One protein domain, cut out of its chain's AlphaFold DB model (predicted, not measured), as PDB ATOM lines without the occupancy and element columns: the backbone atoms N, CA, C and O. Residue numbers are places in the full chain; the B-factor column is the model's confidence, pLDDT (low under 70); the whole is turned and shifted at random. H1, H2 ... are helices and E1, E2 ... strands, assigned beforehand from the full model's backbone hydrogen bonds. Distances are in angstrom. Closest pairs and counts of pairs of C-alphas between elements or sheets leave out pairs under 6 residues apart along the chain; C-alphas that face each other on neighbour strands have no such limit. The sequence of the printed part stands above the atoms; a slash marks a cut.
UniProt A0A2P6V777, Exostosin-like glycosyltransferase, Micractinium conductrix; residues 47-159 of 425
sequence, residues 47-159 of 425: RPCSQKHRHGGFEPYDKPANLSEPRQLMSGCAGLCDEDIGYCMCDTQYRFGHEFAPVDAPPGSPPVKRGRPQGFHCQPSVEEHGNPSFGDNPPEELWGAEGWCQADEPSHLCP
ATOM      1  N   ARG A  47      42.983  16.632 205.145       87.25
ATOM      2  CA  ARG A  47      43.459  15.844 204.010       87.25
ATOM      3  C   ARG A  47      42.602  16.219 202.797       87.25
ATOM      4  O   ARG A  47      41.529  15.647 202.625       87.25
ATOM      5  N   PRO A  48      43.048  17.175 201.967       83.94
ATOM      6  CA  PRO A  48      42.330  17.519 200.749       83.94
ATOM      7  C   PRO A  48      42.160  16.304 199.831       83.94
ATOM      8  O   PRO A  48      43.033  15.434 199.758       83.94
ATOM      9  N   CYS A  49      41.055  16.270 199.091       86.69
ATOM     10  CA  CYS A  49      40.788  15.284 198.046       86.69
ATOM     11  C   CYS A  49      41.627  15.582 196.795       86.69
ATOM     12  O   CYS A  49      41.128  16.021 195.756       86.69
ATOM     13  N   SER A  50      42.940  15.397 196.915       82.44
ATOM     14  CA  SER A  50      43.903  15.757 195.883       82.44
ATOM     15  C   SER A  50      43.702  14.912 194.625       82.44
ATOM     16  O   SER A  50      43.683  13.684 194.692       82.44
ATOM     17  N   GLN A  51      43.590  15.572 193.470       79.81
ATOM     18  CA  GLN A  51      43.512  14.930 192.149       79.81
ATOM     19  C   GLN A  51      44.892  14.564 191.580       79.81
ATOM     20  O   GLN A  51      45.001  13.675 190.735       79.81
ATOM     21  N   LYS A  52      45.938  15.262 192.036       79.56
ATOM     22  CA  LYS A  52      47.319  15.138 191.565       79.56
ATOM     23  C   LYS A  52      48.274  14.935 192.721       79.56
ATOM     24  O   LYS A  52      48.047  15.448 193.817       79.56
ATOM     25  N   HIS A  53      49.379  14.268 192.431       76.50
ATOM     26  CA  HIS A  53      50.513  14.228 193.338       76.50
ATOM     27  C   HIS A  53      51.193  15.594 193.438       76.50
ATOM     28  O   HIS A  53      51.307  16.320 192.446       76.50
ATOM     29  N   ARG A  54      51.706  15.943 194.625       74.44
ATOM     30  CA  ARG A  54      52.543  17.137 194.775       74.44
ATOM     31  C   ARG A  54      53.843  17.003 193.970       74.44
ATOM     32  O   ARG A  54      54.542  15.993 194.046       74.44
ATOM     33  N   HIS A  55      54.208  18.061 193.246       64.38
ATOM     34  CA  HIS A  55      55.471  18.140 192.496       64.38
ATOM     35  C   HIS A  55      56.632  18.746 193.322       64.38
ATOM     36  O   HIS A  55      57.751  18.845 192.825       64.38
ATOM     37  N   GLY A  56      56.374  19.137 194.580       61.84
ATOM     38  CA  GLY A  56      57.327  19.712 195.540       61.84
ATOM     39  C   GLY A  56      56.615  20.526 196.635       61.84
ATOM     40  O   GLY A  56      55.482  20.954 196.432       61.84
ATOM     41  N   GLY A  57      57.268  20.747 197.784       63.12
ATOM     42  CA  GLY A  57      56.703  21.485 198.929       63.12
ATOM     43  C   GLY A  57      56.027  20.606 199.996       63.12
ATOM     44  O   GLY A  57      55.828  19.406 199.804       63.12
ATOM     45  N   PHE A  58      55.722  21.208 201.152       65.06
ATOM     46  CA  PHE A  58      55.116  20.514 202.302       65.06
ATOM     47  C   PHE A  58      53.585  20.588 202.328       65.06
ATOM     48  O   PHE A  58      52.948  19.764 202.987       65.06
ATOM     49  N   GLU A  59      53.006  21.522 201.575       69.31
ATOM     50  CA  GLU A  59      51.561  21.724 201.508       69.31
ATOM     51  C   GLU A  59      50.904  20.745 200.523       69.31
ATOM     52  O   GLU A  59      51.462  20.499 199.448       69.31
ATOM     53  N   PRO A  60      49.742  20.167 200.878       67.50
ATOM     54  CA  PRO A  60      49.009  19.278 199.989       67.50
ATOM     55  C   PRO A  60      48.478  20.021 198.760       67.50
ATOM     56  O   PRO A  60      48.279  21.238 198.781       67.50
ATOM     57  N   TYR A  61      48.193  19.277 197.687       69.38
ATOM     58  CA  TYR A  61      47.398  19.824 196.589       69.38
ATOM     59  C   TYR A  61      45.963  20.066 197.075       69.38
ATOM     60  O   TYR A  61      45.145  19.144 197.111       69.38
ATOM     61  N   ASP A  62      45.694  21.313 197.455       71.94
ATOM     62  CA  ASP A  62      44.414  21.795 197.973       71.94
ATOM     63  C   ASP A  62      43.690  22.649 196.922       71.94
ATOM     64  O   ASP A  62      43.592  23.874 197.008       71.94
ATOM     65  N   LYS A  63      43.280  21.998 195.832       69.56
ATOM     66  CA  LYS A  63      42.393  22.596 194.828       69.56
ATOM     67  C   LYS A  63      41.274  21.608 194.503       69.56
ATOM     68  O   LYS A  63      41.559  20.408 194.461       69.56
ATOM     69  N   PRO A  64      40.051  22.093 194.214       67.06
ATOM     70  CA  PRO A  64      38.967  21.250 193.718       67.06
ATOM     71  C   PRO A  64      39.422  20.414 192.521       67.06
ATOM     72  O   PRO A  64      40.262  20.874 191.734       67.06
ATOM     73  N   ALA A  65      38.878  19.203 192.372       70.94
ATOM     74  CA  ALA A  65      39.199  18.400 191.202       70.94
ATOM     75  C   ALA A  65      38.734  19.126 189.933       70.94
ATOM     76  O   ALA A  65      37.575  19.515 189.791       70.94
ATOM     77  N   ASN A  66      39.663  19.314 189.004       76.19
ATOM     78  CA  ASN A  66      39.377  19.768 187.662       76.19
ATOM     79  C   ASN A  66      38.896  18.571 186.840       76.19
ATOM     80  O   ASN A  66      39.699  17.733 186.431       76.19
ATOM     81  N   LEU A  67      37.593  18.509 186.578       74.19
ATOM     82  CA  LEU A  67      36.982  17.445 185.781       74.19
ATOM     83  C   LEU A  67      37.534  17.356 184.359       74.19
ATOM     84  O   LEU A  67      37.491  16.290 183.765       74.19
ATOM     85  N   SER A  68      38.087  18.445 183.823       72.56
ATOM     86  CA  SER A  68      38.705  18.462 182.495       72.56
ATOM     87  C   SER A  68      40.092  17.808 182.452       72.56
ATOM     88  O   SER A  68      40.726  17.789 181.400       72.56
ATOM     89  N   GLU A  69      40.596  17.302 183.578       74.81
ATOM     90  CA  GLU A  69      41.912  16.679 183.682       74.81
ATOM     91  C   GLU A  69      41.812  15.237 184.201       74.81
ATOM     92  O   GLU A  69      40.986  14.945 185.069       74.81
ATOM     93  N   PRO A  70      42.679  14.320 183.732       73.31
ATOM     94  CA  PRO A  70      42.682  12.951 184.220       73.31
ATOM     95  C   PRO A  70      43.043  12.903 185.705       73.31
ATOM     96  O   PRO A  70      43.904  13.637 186.203       73.31
ATOM     97  N   ARG A  71      42.386  11.994 186.416       78.38
ATOM     98  CA  ARG A  71      42.567  11.801 187.850       78.38
ATOM     99  C   ARG A  71      43.792  10.913 188.088       78.38
ATOM    100  O   ARG A  71      43.810   9.763 187.663       78.38
ATOM    101  N   GLN A  72      44.828  11.443 188.744       77.50
ATOM    102  CA  GLN A  72      46.046  10.671 189.056       77.50
ATOM    103  C   GLN A  72      45.918   9.899 190.373       77.50
ATOM    104  O   GLN A  72      46.538   8.855 190.546       77.50
ATOM    105  N   LEU A  73      45.119  10.431 191.299       80.06
ATOM    106  CA  LEU A  73      44.959   9.932 192.659       80.06
ATOM    107  C   LEU A  73      43.551   9.400 192.906       80.06
ATOM    108  O   LEU A  73      42.567  10.042 192.538       80.06
ATOM    109  N   MET A  74      43.448   8.288 193.639       81.31
ATOM    110  CA  MET A  74      42.150   7.737 194.038       81.31
ATOM    111  C   MET A  74      41.373   8.688 194.962       81.31
ATOM    112  O   MET A  74      40.147   8.682 194.927       81.31
ATOM    113  N   SER A  75      42.067   9.547 195.719       80.25
ATOM    114  CA  SER A  75      41.452  10.605 196.530       80.25
ATOM    115  C   SER A  75      40.910  11.794 195.730       80.25
ATOM    116  O   SER A  75      40.332  12.686 196.337       80.25
ATOM    117  N   GLY A  76      41.105  11.865 194.408       82.88
ATOM    118  CA  GLY A  76      40.548  12.954 193.603       82.88
ATOM    119  C   GLY A  76      39.019  12.945 193.663       82.88
ATOM    120  O   GLY A  76      38.417  11.912 193.373       82.88
ATOM    121  N   CYS A  77      38.420  14.077 194.040       83.38
ATOM    122  CA  CYS A  77      36.980  14.199 194.269       83.38
ATOM    123  C   CYS A  77      36.356  15.313 193.435       83.38
ATOM    124  O   CYS A  77      36.716  16.479 193.589       83.38
ATOM    125  N   ALA A  78      35.391  14.940 192.602       79.69
ATOM    126  CA  ALA A  78      34.536  15.872 191.877       79.69
ATOM    127  C   ALA A  78      33.350  16.409 192.690       79.69
ATOM    128  O   ALA A  78      32.829  17.479 192.385       79.69
ATOM    129  N   GLY A  79      32.889  15.621 193.664       81.62
ATOM    130  CA  GLY A  79      31.807  15.976 194.576       81.62
ATOM    131  C   GLY A  79      32.296  16.774 195.784       81.62
ATOM    132  O   GLY A  79      33.302  17.484 195.735       81.62
ATOM    133  N   LEU A  80      31.590  16.620 196.902       91.19
ATOM    134  CA  LEU A  80      31.967  17.239 198.167       91.19
ATOM    135  C   LEU A  80      33.058  16.409 198.847       91.19
ATOM    136  O   LEU A  80      32.878  15.218 199.099       91.19
ATOM    137  N   CYS A  81      34.187  17.038 199.161       91.06
ATOM    138  CA  CYS A  81      35.276  16.381 199.873       91.06
ATOM    139  C   CYS A  81      35.055  16.432 201.389       91.06
ATOM    140  O   CYS A  81      35.010  17.516 201.969       91.06
ATOM    141  N   ASP A  82      34.993  15.269 202.036       92.62
ATOM    142  CA  ASP A  82      35.244  15.157 203.471       92.62
ATOM    143  C   ASP A  82      36.754  15.272 203.709       92.62
ATOM    144  O   ASP A  82      37.513  14.328 203.484       92.62
ATOM    145  N   GLU A  83      37.190  16.456 204.135       90.69
ATOM    146  CA  GLU A  83      38.597  16.772 204.370       90.69
ATOM    147  C   GLU A  83      39.155  16.179 205.675       90.69
ATOM    148  O   GLU A  83      40.360  16.292 205.907       90.69
ATOM    149  N   ASP A  84      38.345  15.556 206.543       91.75
ATOM    150  CA  ASP A  84      38.881  14.850 207.720       91.75
ATOM    151  C   ASP A  84      39.601  13.590 207.278       91.75
ATOM    152  O   ASP A  84      40.693  13.305 207.768       91.75
ATOM    153  N   ILE A  85      39.000  12.880 206.321       91.38
ATOM    154  CA  ILE A  85      39.460  11.584 205.822       91.38
ATOM    155  C   ILE A  85      39.863  11.595 204.346       91.38
ATOM    156  O   ILE A  85      40.362  10.588 203.859       91.38
ATOM    157  N   GLY A  86      39.721  12.713 203.632       89.88
ATOM    158  CA  GLY A  86      40.018  12.833 202.201       89.88
ATOM    159  C   GLY A  86      39.161  11.901 201.347       89.88
ATOM    160  O   GLY A  86      39.703  11.141 200.542       89.88
ATOM    161  N   TYR A  87      37.846  11.908 201.577       90.62
ATOM    162  CA  TYR A  87      36.899  11.002 200.929       90.62
ATOM    163  C   TYR A  87      35.794  11.776 200.213       90.62
ATOM    164  O   TYR A  87      35.285  12.774 200.717       90.62
ATOM    165  N   CYS A  88      35.415  11.314 199.026       90.81
ATOM    166  CA  CYS A  88      34.459  12.015 198.183       90.81
ATOM    167  C   CYS A  88      33.016  11.578 198.459       90.81
ATOM    168  O   CYS A  88      32.710  10.386 198.567       90.81
ATOM    169  N   MET A  89      32.124  12.553 198.573       93.50
ATOM    170  CA  MET A  89      30.717  12.385 198.914       93.50
ATOM    171  C   MET A  89      29.839  13.074 197.871       93.50
ATOM    172  O   MET A  89      30.250  14.053 197.245       93.50
ATOM    173  N   CYS A  90      28.599  12.605 197.719       94.62
ATOM    174  CA  CYS A  90      27.598  13.357 196.969       94.62
ATOM    175  C   CYS A  90      27.463  14.779 197.534       94.62
ATOM    176  O   CYS A  90      27.379  14.962 198.751       94.62
ATOM    177  N   ASP A  91      27.430  15.777 196.651       93.50
ATOM    178  CA  ASP A  91      27.376  17.184 197.046       93.50
ATOM    179  C   ASP A  91      26.063  17.546 197.752       93.50
ATOM    180  O   ASP A  91      25.003  17.006 197.424       93.50
ATOM    181  N   THR A  92      26.133  18.471 198.715       95.06
ATOM    182  CA  THR A  92      24.996  18.895 199.548       95.06
ATOM    183  C   THR A  92      23.798  19.408 198.745       95.06
ATOM    184  O   THR A  92      22.686  19.404 199.269       95.06
ATOM    185  N   GLN A  93      23.998  19.853 197.500       94.56
ATOM    186  CA  GLN A  93      22.912  20.322 196.638       94.56
ATOM    187  C   GLN A  93      21.958  19.200 196.196       94.56
ATOM    188  O   GLN A  93      20.815  19.476 195.830       94.56
ATOM    189  N   TYR A  94      22.408  17.943 196.220       96.00
ATOM    190  CA  TYR A  94      21.611  16.796 195.794       96.00
ATOM    191  C   TYR A  94      20.804  16.191 196.944       96.00
ATOM    192  O   TYR A  94      21.161  16.274 198.124       96.00
ATOM    193  N   ARG A  95      19.720  15.486 196.602       96.44
ATOM    194  CA  ARG A  95      18.817  14.874 197.590       96.44
ATOM    195  C   ARG A  95      19.513  13.895 198.535       96.44
ATOM    196  O   ARG A  95      19.131  13.841 199.702       96.44
ATOM    197  N   PHE A  96      20.536  13.171 198.090       96.50
ATOM    198  CA  PHE A  96      21.361  12.286 198.925       96.50
ATOM    199  C   PHE A  96      22.772  12.837 199.166       96.50
ATOM    200  O   PHE A  96      23.696  12.083 199.474       96.50
ATOM    201  N   GLY A  97      22.918  14.161 199.075       95.62
ATOM    202  CA  GLY A  97      24.125  14.894 199.428       95.62
ATOM    203  C   GLY A  97      24.536  14.742 200.890       95.62
ATOM    204  O   GLY A  97      23.700  14.469 201.758       95.62
ATOM    205  N   HIS A  98      25.828  14.907 201.152       95.94
ATOM    206  CA  HIS A  98      26.390  14.988 202.495       95.94
ATOM    207  C   HIS A  98      26.268  16.416 203.044       95.94
ATOM    208  O   HIS A  98      26.561  17.380 202.345       95.94
ATOM    209  N   GLU A  99      25.857  16.540 204.303       96.12
ATOM    210  CA  GLU A  99      25.735  17.803 205.033       96.12
ATOM    211  C   GLU A  99      26.559  17.690 206.318       96.12
ATOM    212  O   GLU A  99      26.202  16.937 207.233       96.12
ATOM    213  N   PHE A 100      27.672  18.425 206.376       94.56
ATOM    214  CA  PHE A 100      28.554  18.467 207.542       94.56
ATOM    215  C   PHE A 100      27.838  19.006 208.788       94.56
ATOM    216  O   PHE A 100      26.767  19.609 208.712       94.56
ATOM    217  N   ALA A 101      28.448  18.795 209.955       94.25
ATOM    218  CA  ALA A 101      27.991  19.434 211.181       94.25
ATOM    219  C   ALA A 101      28.033  20.972 211.035       94.25
ATOM    220  O   ALA A 101      28.924  21.494 210.353       94.25
ATOM    221  N   PRO A 102      27.105  21.713 211.669       94.44
ATOM    222  CA  PRO A 102      27.157  23.171 211.711       94.44
ATOM    223  C   PRO A 102      28.501  23.685 212.246       94.44
ATOM    224  O   PRO A 102      29.114  23.054 213.102       94.44
ATOM    225  N   VAL A 103      28.954  24.848 211.768       89.31
ATOM    226  CA  VAL A 103      30.260  25.430 212.153       89.31
ATOM    227  C   VAL A 103      30.342  25.749 213.654       89.31
ATOM    228  O   VAL A 103      31.429  25.776 214.222       89.31
ATOM    229  N   ASP A 104      29.200  25.991 214.293       92.12
ATOM    230  CA  ASP A 104      29.048  26.244 215.726       92.12
ATOM    231  C   ASP A 104      28.823  24.970 216.559       92.12
ATOM    232  O   ASP A 104      28.790  25.045 217.790       92.12
ATOM    233  N   ALA A 105      28.691  23.800 215.923       91.69
ATOM    234  CA  ALA A 105      28.615  22.533 216.635       91.69
ATOM    235  C   ALA A 105      29.963  22.206 217.308       91.69
ATOM    236  O   ALA A 105      31.022  22.572 216.785       91.69
ATOM    237  N   PRO A 106      29.961  21.482 218.445       90.50
ATOM    238  CA  PRO A 106      31.195  21.018 219.067       90.50
ATOM    239  C   PRO A 106      32.093  20.280 218.060       90.50
ATOM    240  O   PRO A 106      31.585  19.474 217.271       90.50
ATOM    241  N   PRO A 107      33.415  20.509 218.070       90.69
ATOM    242  CA  PRO A 107      34.350  19.783 217.219       90.69
ATOM    243  C   PRO A 107      34.163  18.262 217.278       90.69
ATOM    244  O   PRO A 107      33.936  17.683 218.339       90.69
ATOM    245  N   GLY A 108      34.226  17.612 216.114       86.62
ATOM    246  CA  GLY A 108      33.977  16.171 215.971       86.62
ATOM    247  C   GLY A 108      32.507  15.757 216.038       86.62
ATOM    248  O   GLY A 108      32.228  14.559 216.018       86.62
ATOM    249  N   SER A 109      31.570  16.710 216.091       91.06
ATOM    250  CA  SER A 109      30.146  16.406 215.940       91.06
ATOM    251  C   SER A 109      29.882  15.652 214.629       91.06
ATOM    252  O   SER A 109      30.460  16.001 213.594       91.06
ATOM    253  N   PRO A 110      29.001  14.637 214.639       91.06
ATOM    254  CA  PRO A 110      28.644  13.916 213.428       91.06
ATOM    255  C   PRO A 110      27.943  14.839 212.415       91.06
ATOM    256  O   PRO A 110      27.305  15.819 212.809       91.06
ATOM    257  N   PRO A 111      28.013  14.518 211.111       93.81
ATOM    258  CA  PRO A 111      27.325  15.282 210.075       93.81
ATOM    259  C   PRO A 111      25.807  15.263 210.283       93.81
ATOM    260  O   PRO A 111      25.250  14.244 210.701       93.81
ATOM    261  N   VAL A 112      25.128  16.358 209.920       95.62
ATOM    262  CA  VAL A 112      23.654  16.449 209.921       95.62
ATOM    263  C   VAL A 112      23.066  15.383 209.006       95.62
ATOM    264  O   VAL A 112      22.102  14.699 209.352       95.62
ATOM    265  N   LYS A 113      23.700  15.201 207.847       94.44
ATOM    266  CA  LYS A 113      23.340  14.175 206.885       94.44
ATOM    267  C   LYS A 113      24.592  13.537 206.344       94.44
ATOM    268  O   LYS A 113      25.428  14.142 205.688       94.44
ATOM    269  N   ARG A 114      24.681  12.240 206.567       91.75
ATOM    270  CA  ARG A 114      25.825  11.446 206.153       91.75
ATOM    271  C   ARG A 114      25.976  11.312 204.630       91.75
ATOM    272  O   ARG A 114      27.088  11.019 204.199       91.75
ATOM    273  N   GLY A 115      24.904  11.479 203.852       94.31
ATOM    274  CA  GLY A 115      24.897  11.377 202.387       94.31
ATOM    275  C   GLY A 115      25.320  10.013 201.825       94.31
ATOM    276  O   GLY A 115      25.743   9.118 202.568       94.31
ATOM    277  N   ARG A 116      25.217   9.864 200.499       95.00
ATOM    278  CA  ARG A 116      25.786   8.727 199.767       95.00
ATOM    279  C   ARG A 116      27.284   8.955 199.515       95.00
ATOM    280  O   ARG A 116      27.665  10.043 199.075       95.00
ATOM    281  N   PRO A 117      28.142   7.956 199.789       93.88
ATOM    282  CA  PRO A 117      29.549   8.026 199.427       93.88
ATOM    283  C   PRO A 117      29.703   8.012 197.906       93.88
ATOM    284  O   PRO A 117      28.984   7.304 197.201       93.88
ATOM    285  N   GLN A 118      30.675   8.767 197.414       91.31
ATOM    286  CA  GLN A 118      31.058   8.820 196.013       91.31
ATOM    287  C   GLN A 118      32.531   8.411 195.919       91.31
ATOM    288  O   GLN A 118      33.392   9.231 195.659       91.31
ATOM    289  N   GLY A 119      32.851   7.151 196.225       88.31
ATOM    290  CA  GLY A 119      34.240   6.677 196.284       88.31
ATOM    291  C   GLY A 119      34.992   6.766 194.946       88.31
ATOM    292  O   GLY A 119      34.460   7.206 193.927       88.31
ATOM    293  N   PHE A 120      36.240   6.299 194.913       86.12
ATOM    294  CA  PHE A 120      37.086   6.375 193.711       86.12
ATOM    295  C   PHE A 120      36.573   5.563 192.509       86.12
ATOM    296  O   PHE A 120      37.047   5.790 191.404       86.12
ATOM    297  N   HIS A 121      35.627   4.642 192.724       87.44
ATOM    298  CA  HIS A 121      34.904   3.893 191.688       87.44
ATOM    299  C   HIS A 121      33.669   4.624 191.127       87.44
ATOM    300  O   HIS A 121      33.011   4.106 190.233       87.44
ATOM    301  N   CYS A 122      33.321   5.778 191.695       90.38
ATOM    302  CA  CYS A 122      32.068   6.498 191.470       90.38
ATOM    303  C   CYS A 122      32.333   7.963 191.075       90.38
ATOM    304  O   CYS A 122      31.608   8.866 191.479       90.38
ATOM    305  N   GLN A 123      33.422   8.236 190.353       87.81
ATOM    306  CA  GLN A 123      33.772   9.596 189.931       87.81
ATOM    307  C   GLN A 123      33.175   9.904 188.552       87.81
ATOM    308  O   GLN A 123      32.939   8.975 187.789       87.81
ATOM    309  N   PRO A 124      32.890  11.171 188.216       86.25
ATOM    310  CA  PRO A 124      32.428  11.550 186.883       86.25
ATOM    311  C   PRO A 124      33.560  11.463 185.848       86.25
ATOM    312  O   PRO A 124      34.701  11.828 186.134       86.25
ATOM    313  N   SER A 125      33.235  11.021 184.635       76.50
ATOM    314  CA  SER A 125      34.126  11.034 183.475       76.50
ATOM    315  C   SER A 125      34.162  12.406 182.796       76.50
ATOM    316  O   SER A 125      33.242  13.218 182.916       76.50
ATOM    317  N   VAL A 126      35.229  12.656 182.033       67.25
ATOM    318  CA  VAL A 126      35.271  13.762 181.068       67.25
ATOM    319  C   VAL A 126      34.545  13.306 179.802       67.25
ATOM    320  O   VAL A 126      35.016  12.397 179.121       67.25
ATOM    321  N   GLU A 127      33.413  13.926 179.466       55.66
ATOM    322  CA  GLU A 127      32.635  13.556 178.269       55.66
ATOM    323  C   GLU A 127      33.332  13.923 176.937       55.66
ATOM    324  O   GLU A 127      32.880  13.509 175.871       55.66
ATOM    325  N   GLU A 128      34.460  14.647 176.952       53.38
ATOM    326  CA  GLU A 128      34.976  15.313 175.749       53.38
ATOM    327  C   GLU A 128      36.496  15.125 175.523       53.38
ATOM    328  O   GLU A 128      37.282  16.041 175.700       53.38
ATOM    329  N   HIS A 129      36.921  13.945 175.040       47.06
ATOM    330  CA  HIS A 129      38.266  13.657 174.464       47.06
ATOM    331  C   HIS A 129      39.335  12.970 175.346       47.06
ATOM    332  O   HIS A 129      40.525  13.277 175.234       47.06
ATOM    333  N   GLY A 130      38.974  11.958 176.137       54.94
ATOM    334  CA  GLY A 130      39.965  11.101 176.803       54.94
ATOM    335  C   GLY A 130      39.494   9.665 177.009       54.94
ATOM    336  O   GLY A 130      38.298   9.390 177.003       54.94
ATOM    337  N   ASN A 131      40.444   8.743 177.199       58.34
ATOM    338  CA  ASN A 131      40.125   7.434 177.773       58.34
ATOM    339  C   ASN A 131      39.654   7.652 179.224       58.34
ATOM    340  O   ASN A 131      40.334   8.391 179.943       58.34
ATOM    341  N   PRO A 132      38.547   7.030 179.665       63.03
ATOM    342  CA  PRO A 132      38.077   7.159 181.040       63.03
ATOM    343  C   PRO A 132      39.146   6.667 182.023       63.03
ATOM    344  O   PRO A 132      39.810   5.652 181.781       63.03
ATOM    345  N   SER A 133      39.321   7.391 183.129       70.88
ATOM    346  CA  SER A 133      40.148   6.934 184.246       70.88
ATOM    347  C   SER A 133      39.433   5.790 184.967       70.88
ATOM    348  O   SER A 133      38.229   5.570 184.824       70.88
ATOM    349  N   PHE A 134      40.178   5.027 185.762       72.94
ATOM    350  CA  PHE A 134      39.576   3.973 186.567       72.94
ATOM    351  C   PHE A 134      38.524   4.550 187.530       72.94
ATOM    352  O   PHE A 134      38.839   5.444 188.321       72.94
ATOM    353  N   GLY A 135      37.307   4.001 187.480       80.69
ATOM    354  CA  GLY A 135      36.194   4.429 188.327       80.69
ATOM    355  C   GLY A 135      35.446   5.673 187.844       80.69
ATOM    356  O   GLY A 135      34.666   6.228 188.618       80.69
ATOM    357  N   ASP A 136      35.691   6.105 186.605       85.31
ATOM    358  CA  ASP A 136      34.946   7.186 185.965       85.31
ATOM    359  C   ASP A 136      33.610   6.665 185.397       85.31
ATOM    360  O   ASP A 136      33.561   5.617 184.753       85.31
ATOM    361  N   ASN A 137      32.536   7.424 185.600       88.19
ATOM    362  CA  ASN A 137      31.164   7.122 185.193       88.19
ATOM    363  C   ASN A 137      30.548   8.359 184.519       88.19
ATOM    364  O   ASN A 137      30.946   9.478 184.847       88.19
ATOM    365  N   PRO A 138      29.579   8.208 183.604       89.62
ATOM    366  CA  PRO A 138      28.882   9.350 183.018       89.62
ATOM    367  C   PRO A 138      28.313  10.296 184.098       89.62
ATOM    368  O   PRO A 138      27.664   9.823 185.034       89.62
ATOM    369  N   PRO A 139      28.510  11.625 183.997       90.19
ATOM    370  CA  PRO A 139      27.951  12.592 184.948       90.19
ATOM    371  C   PRO A 139      26.439  12.449 185.180       90.19
ATOM    372  O   PRO A 139      25.961  12.650 186.297       90.19
ATOM    373  N   GLU A 140      25.685  12.070 184.147       92.00
ATOM    374  CA  GLU A 140      24.240  11.830 184.231       92.00
ATOM    375  C   GLU A 140      23.881  10.659 185.165       92.00
ATOM    376  O   GLU A 140      22.966  10.798 185.978       92.00
ATOM    377  N   GLU A 141      24.674   9.584 185.178       94.00
ATOM    378  CA  GLU A 141      24.485   8.430 186.070       94.00
ATOM    379  C   GLU A 141      24.744   8.780 187.547       94.00
ATOM    380  O   GLU A 141      24.247   8.118 188.462       94.00
ATOM    381  N   LEU A 142      25.507   9.842 187.810       93.50
ATOM    382  CA  LEU A 142      25.847  10.278 189.165       93.50
ATOM    383  C   LEU A 142      24.905  11.371 189.669       93.50
ATOM    384  O   LEU A 142      24.499  11.352 190.832       93.50
ATOM    385  N   TRP A 143      24.547  12.323 188.810       93.31
ATOM    386  CA  TRP A 143      23.904  13.580 189.210       93.31
ATOM    387  C   TRP A 143      22.592  13.883 188.483       93.31
ATOM    388  O   TRP A 143      21.916  14.854 188.834       93.31
ATOM    389  N   GLY A 144      22.222  13.081 187.484       95.31
ATOM    390  CA  GLY A 144      20.946  13.181 186.783       95.31
ATOM    391  C   GLY A 144      19.748  12.846 187.676       95.31
ATOM    392  O   GLY A 144      19.887  12.491 188.846       95.31
ATOM    393  N   ALA A 145      18.539  12.945 187.122       97.25
ATOM    394  CA  ALA A 145      17.303  12.697 187.871       97.25
ATOM    395  C   ALA A 145      17.205  11.259 188.419       97.25
ATOM    396  O   ALA A 145      16.685  11.065 189.516       97.25
ATOM    397  N   GLU A 146      17.743  10.286 187.677       97.38
ATOM    398  CA  GLU A 146      17.863   8.872 188.069       97.38
ATOM    399  C   GLU A 146      19.249   8.539 188.657       97.38
ATOM    400  O   GLU A 146      19.559   7.380 188.926       97.38
ATOM    401  N   GLY A 147      20.093   9.555 188.865       96.38
ATOM    402  CA  GLY A 147      21.494   9.385 189.223       96.38
ATOM    403  C   GLY A 147      21.742   9.087 190.702       96.38
ATOM    404  O   GLY A 147      20.915   9.376 191.578       96.38
ATOM    405  N   TRP A 148      22.932   8.548 190.985       96.50
ATOM    406  CA  TRP A 148      23.378   8.093 192.307       96.50
ATOM    407  C   TRP A 148      23.142   9.095 193.442       96.50
ATOM    408  O   TRP A 148      22.718   8.706 194.526       96.50
ATOM    409  N   CYS A 149      23.380  10.387 193.234       96.12
ATOM    410  CA  CYS A 149      23.252  11.396 194.286       96.12
ATOM    411  C   CYS A 149      21.824  11.933 194.467       96.12
ATOM    412  O   CYS A 149      21.553  12.603 195.466       96.12
ATOM    413  N   GLN A 150      20.903  11.643 193.543       97.19
ATOM    414  CA  GLN A 150      19.597  12.304 193.473       97.19
ATOM    415  C   GLN A 150      18.410  11.355 193.669       97.19
ATOM    416  O   GLN A 150      17.474  11.695 194.399       97.19
ATOM    417  N   ALA A 151      18.429  10.187 193.032       97.44
ATOM    418  CA  ALA A 151      17.287   9.278 192.996       97.44
ATOM    419  C   ALA A 151      17.167   8.436 194.269       97.44
ATOM    420  O   ALA A 151      18.172   7.991 194.820       97.44
ATOM    421  N   ASP A 152      15.941   8.166 194.728       96.44
ATOM    422  CA  ASP A 152      15.715   7.228 195.840       96.44
ATOM    423  C   ASP A 152      16.259   5.829 195.484       96.44
ATOM    424  O   ASP A 152      16.994   5.237 196.276       96.44
ATOM    425  N   GLU A 153      16.006   5.382 194.252       96.88
ATOM    426  CA  GLU A 153      16.532   4.156 193.643       96.88
ATOM    427  C   GLU A 153      17.283   4.528 192.352       96.88
ATOM    428  O   GLU A 153      16.649   4.737 191.318       96.88
ATOM    429  N   PRO A 154      18.614   4.710 192.406       96.94
ATOM    430  CA  PRO A 154      19.380   5.154 191.250       96.94
ATOM    431  C   PRO A 154      19.575   4.034 190.224       96.94
ATOM    432  O   PRO A 154      19.720   2.864 190.585       96.94
ATOM    433  N   SER A 155      19.617   4.404 188.944       94.75
ATOM    434  CA  SER A 155      19.862   3.475 187.833       94.75
ATOM    435  C   SER A 155      21.292   2.921 187.844       94.75
ATOM    436  O   SER A 155      21.517   1.763 187.488       94.75
ATOM    437  N   HIS A 156      22.246   3.727 188.315       93.94
ATOM    438  CA  HIS A 156      23.639   3.353 188.532       93.94
ATOM    439  C   HIS A 156      23.924   3.128 190.024       93.94
ATOM    440  O   HIS A 156      23.582   3.961 190.865       93.94
ATOM    441  N   LEU A 157      24.593   2.019 190.360       94.38
ATOM    442  CA  LEU A 157      24.930   1.655 191.740       94.38
ATOM    443  C   LEU A 157      26.428   1.787 191.994       94.38
ATOM    444  O   LEU A 157      27.227   0.996 191.491       94.38
ATOM    445  N   CYS A 158      26.795   2.737 192.848       93.81
ATOM    446  CA  CYS A 158      28.169   2.867 193.305       93.81
ATOM    447  C   CYS A 158      28.462   1.943 194.498       93.81
ATOM    448  O   CYS A 158      27.599   1.738 195.356       93.81
ATOM    449  N   PRO A 159      29.688   1.396 194.603       91.88
ATOM    450  CA  PRO A 159      30.017   0.436 195.651       91.88
ATOM    451  C   PRO A 159      30.164   1.103 197.031       91.88
ATOM    452  O   PRO A 159      30.749   2.180 197.173       91.88
TER     453      PRO A 159
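This is residues 47 to 159 of the 425 residues of the protein "Exostosin-like glycosyltransferase" of Micractinium conductrix (UniProt A0A2P6V777). This is a flat web of loops with little regular structure: a tiny hairpin, E1 and E2, lies in its inner part, long loops spread from there toward Phe 58, Pro 106 and His 129, and the short helix H1 lies on another side. The 113 printed residues hold E1, E2 and H1 in that order, a mixed class with only 11 residues in named elements. It is compact, with a radius of gyration of the C-alphas of 14.5 A and spans of 45 by 44 by 20 A.

Residues 47 to 79 hold no named element. E1 is residues 80 to 82, 6.6 A long, from C-alpha 80 at (31.967, 17.239, 198.167). E2 is residues 87 to 89, 6.6 A. H1 is residues 139 to 143, 6.0 A, ending at C-alpha 143 at (23.904, 13.580, 189.210).

E1 and E2 form an antiparallel hairpin at 141 degrees; N 80 and O 89 are within hydrogen-bond range at 2.9 A. Residues 123 to 124 pair with 136 to 137, parallel. E1 and H1 are apart. In H1 every O i to N i+4 pair is within hydrogen-bond range.

The C-alphas farthest apart, of Pro 106 and His 129, are 45.8 A apart. The printed part has no cut. The link E1 to E2 is tight; E2 to H1, 49 residues, is long. pLDDT is under 70 at residues 55 to 61, 63 to 64 and 126 to 132.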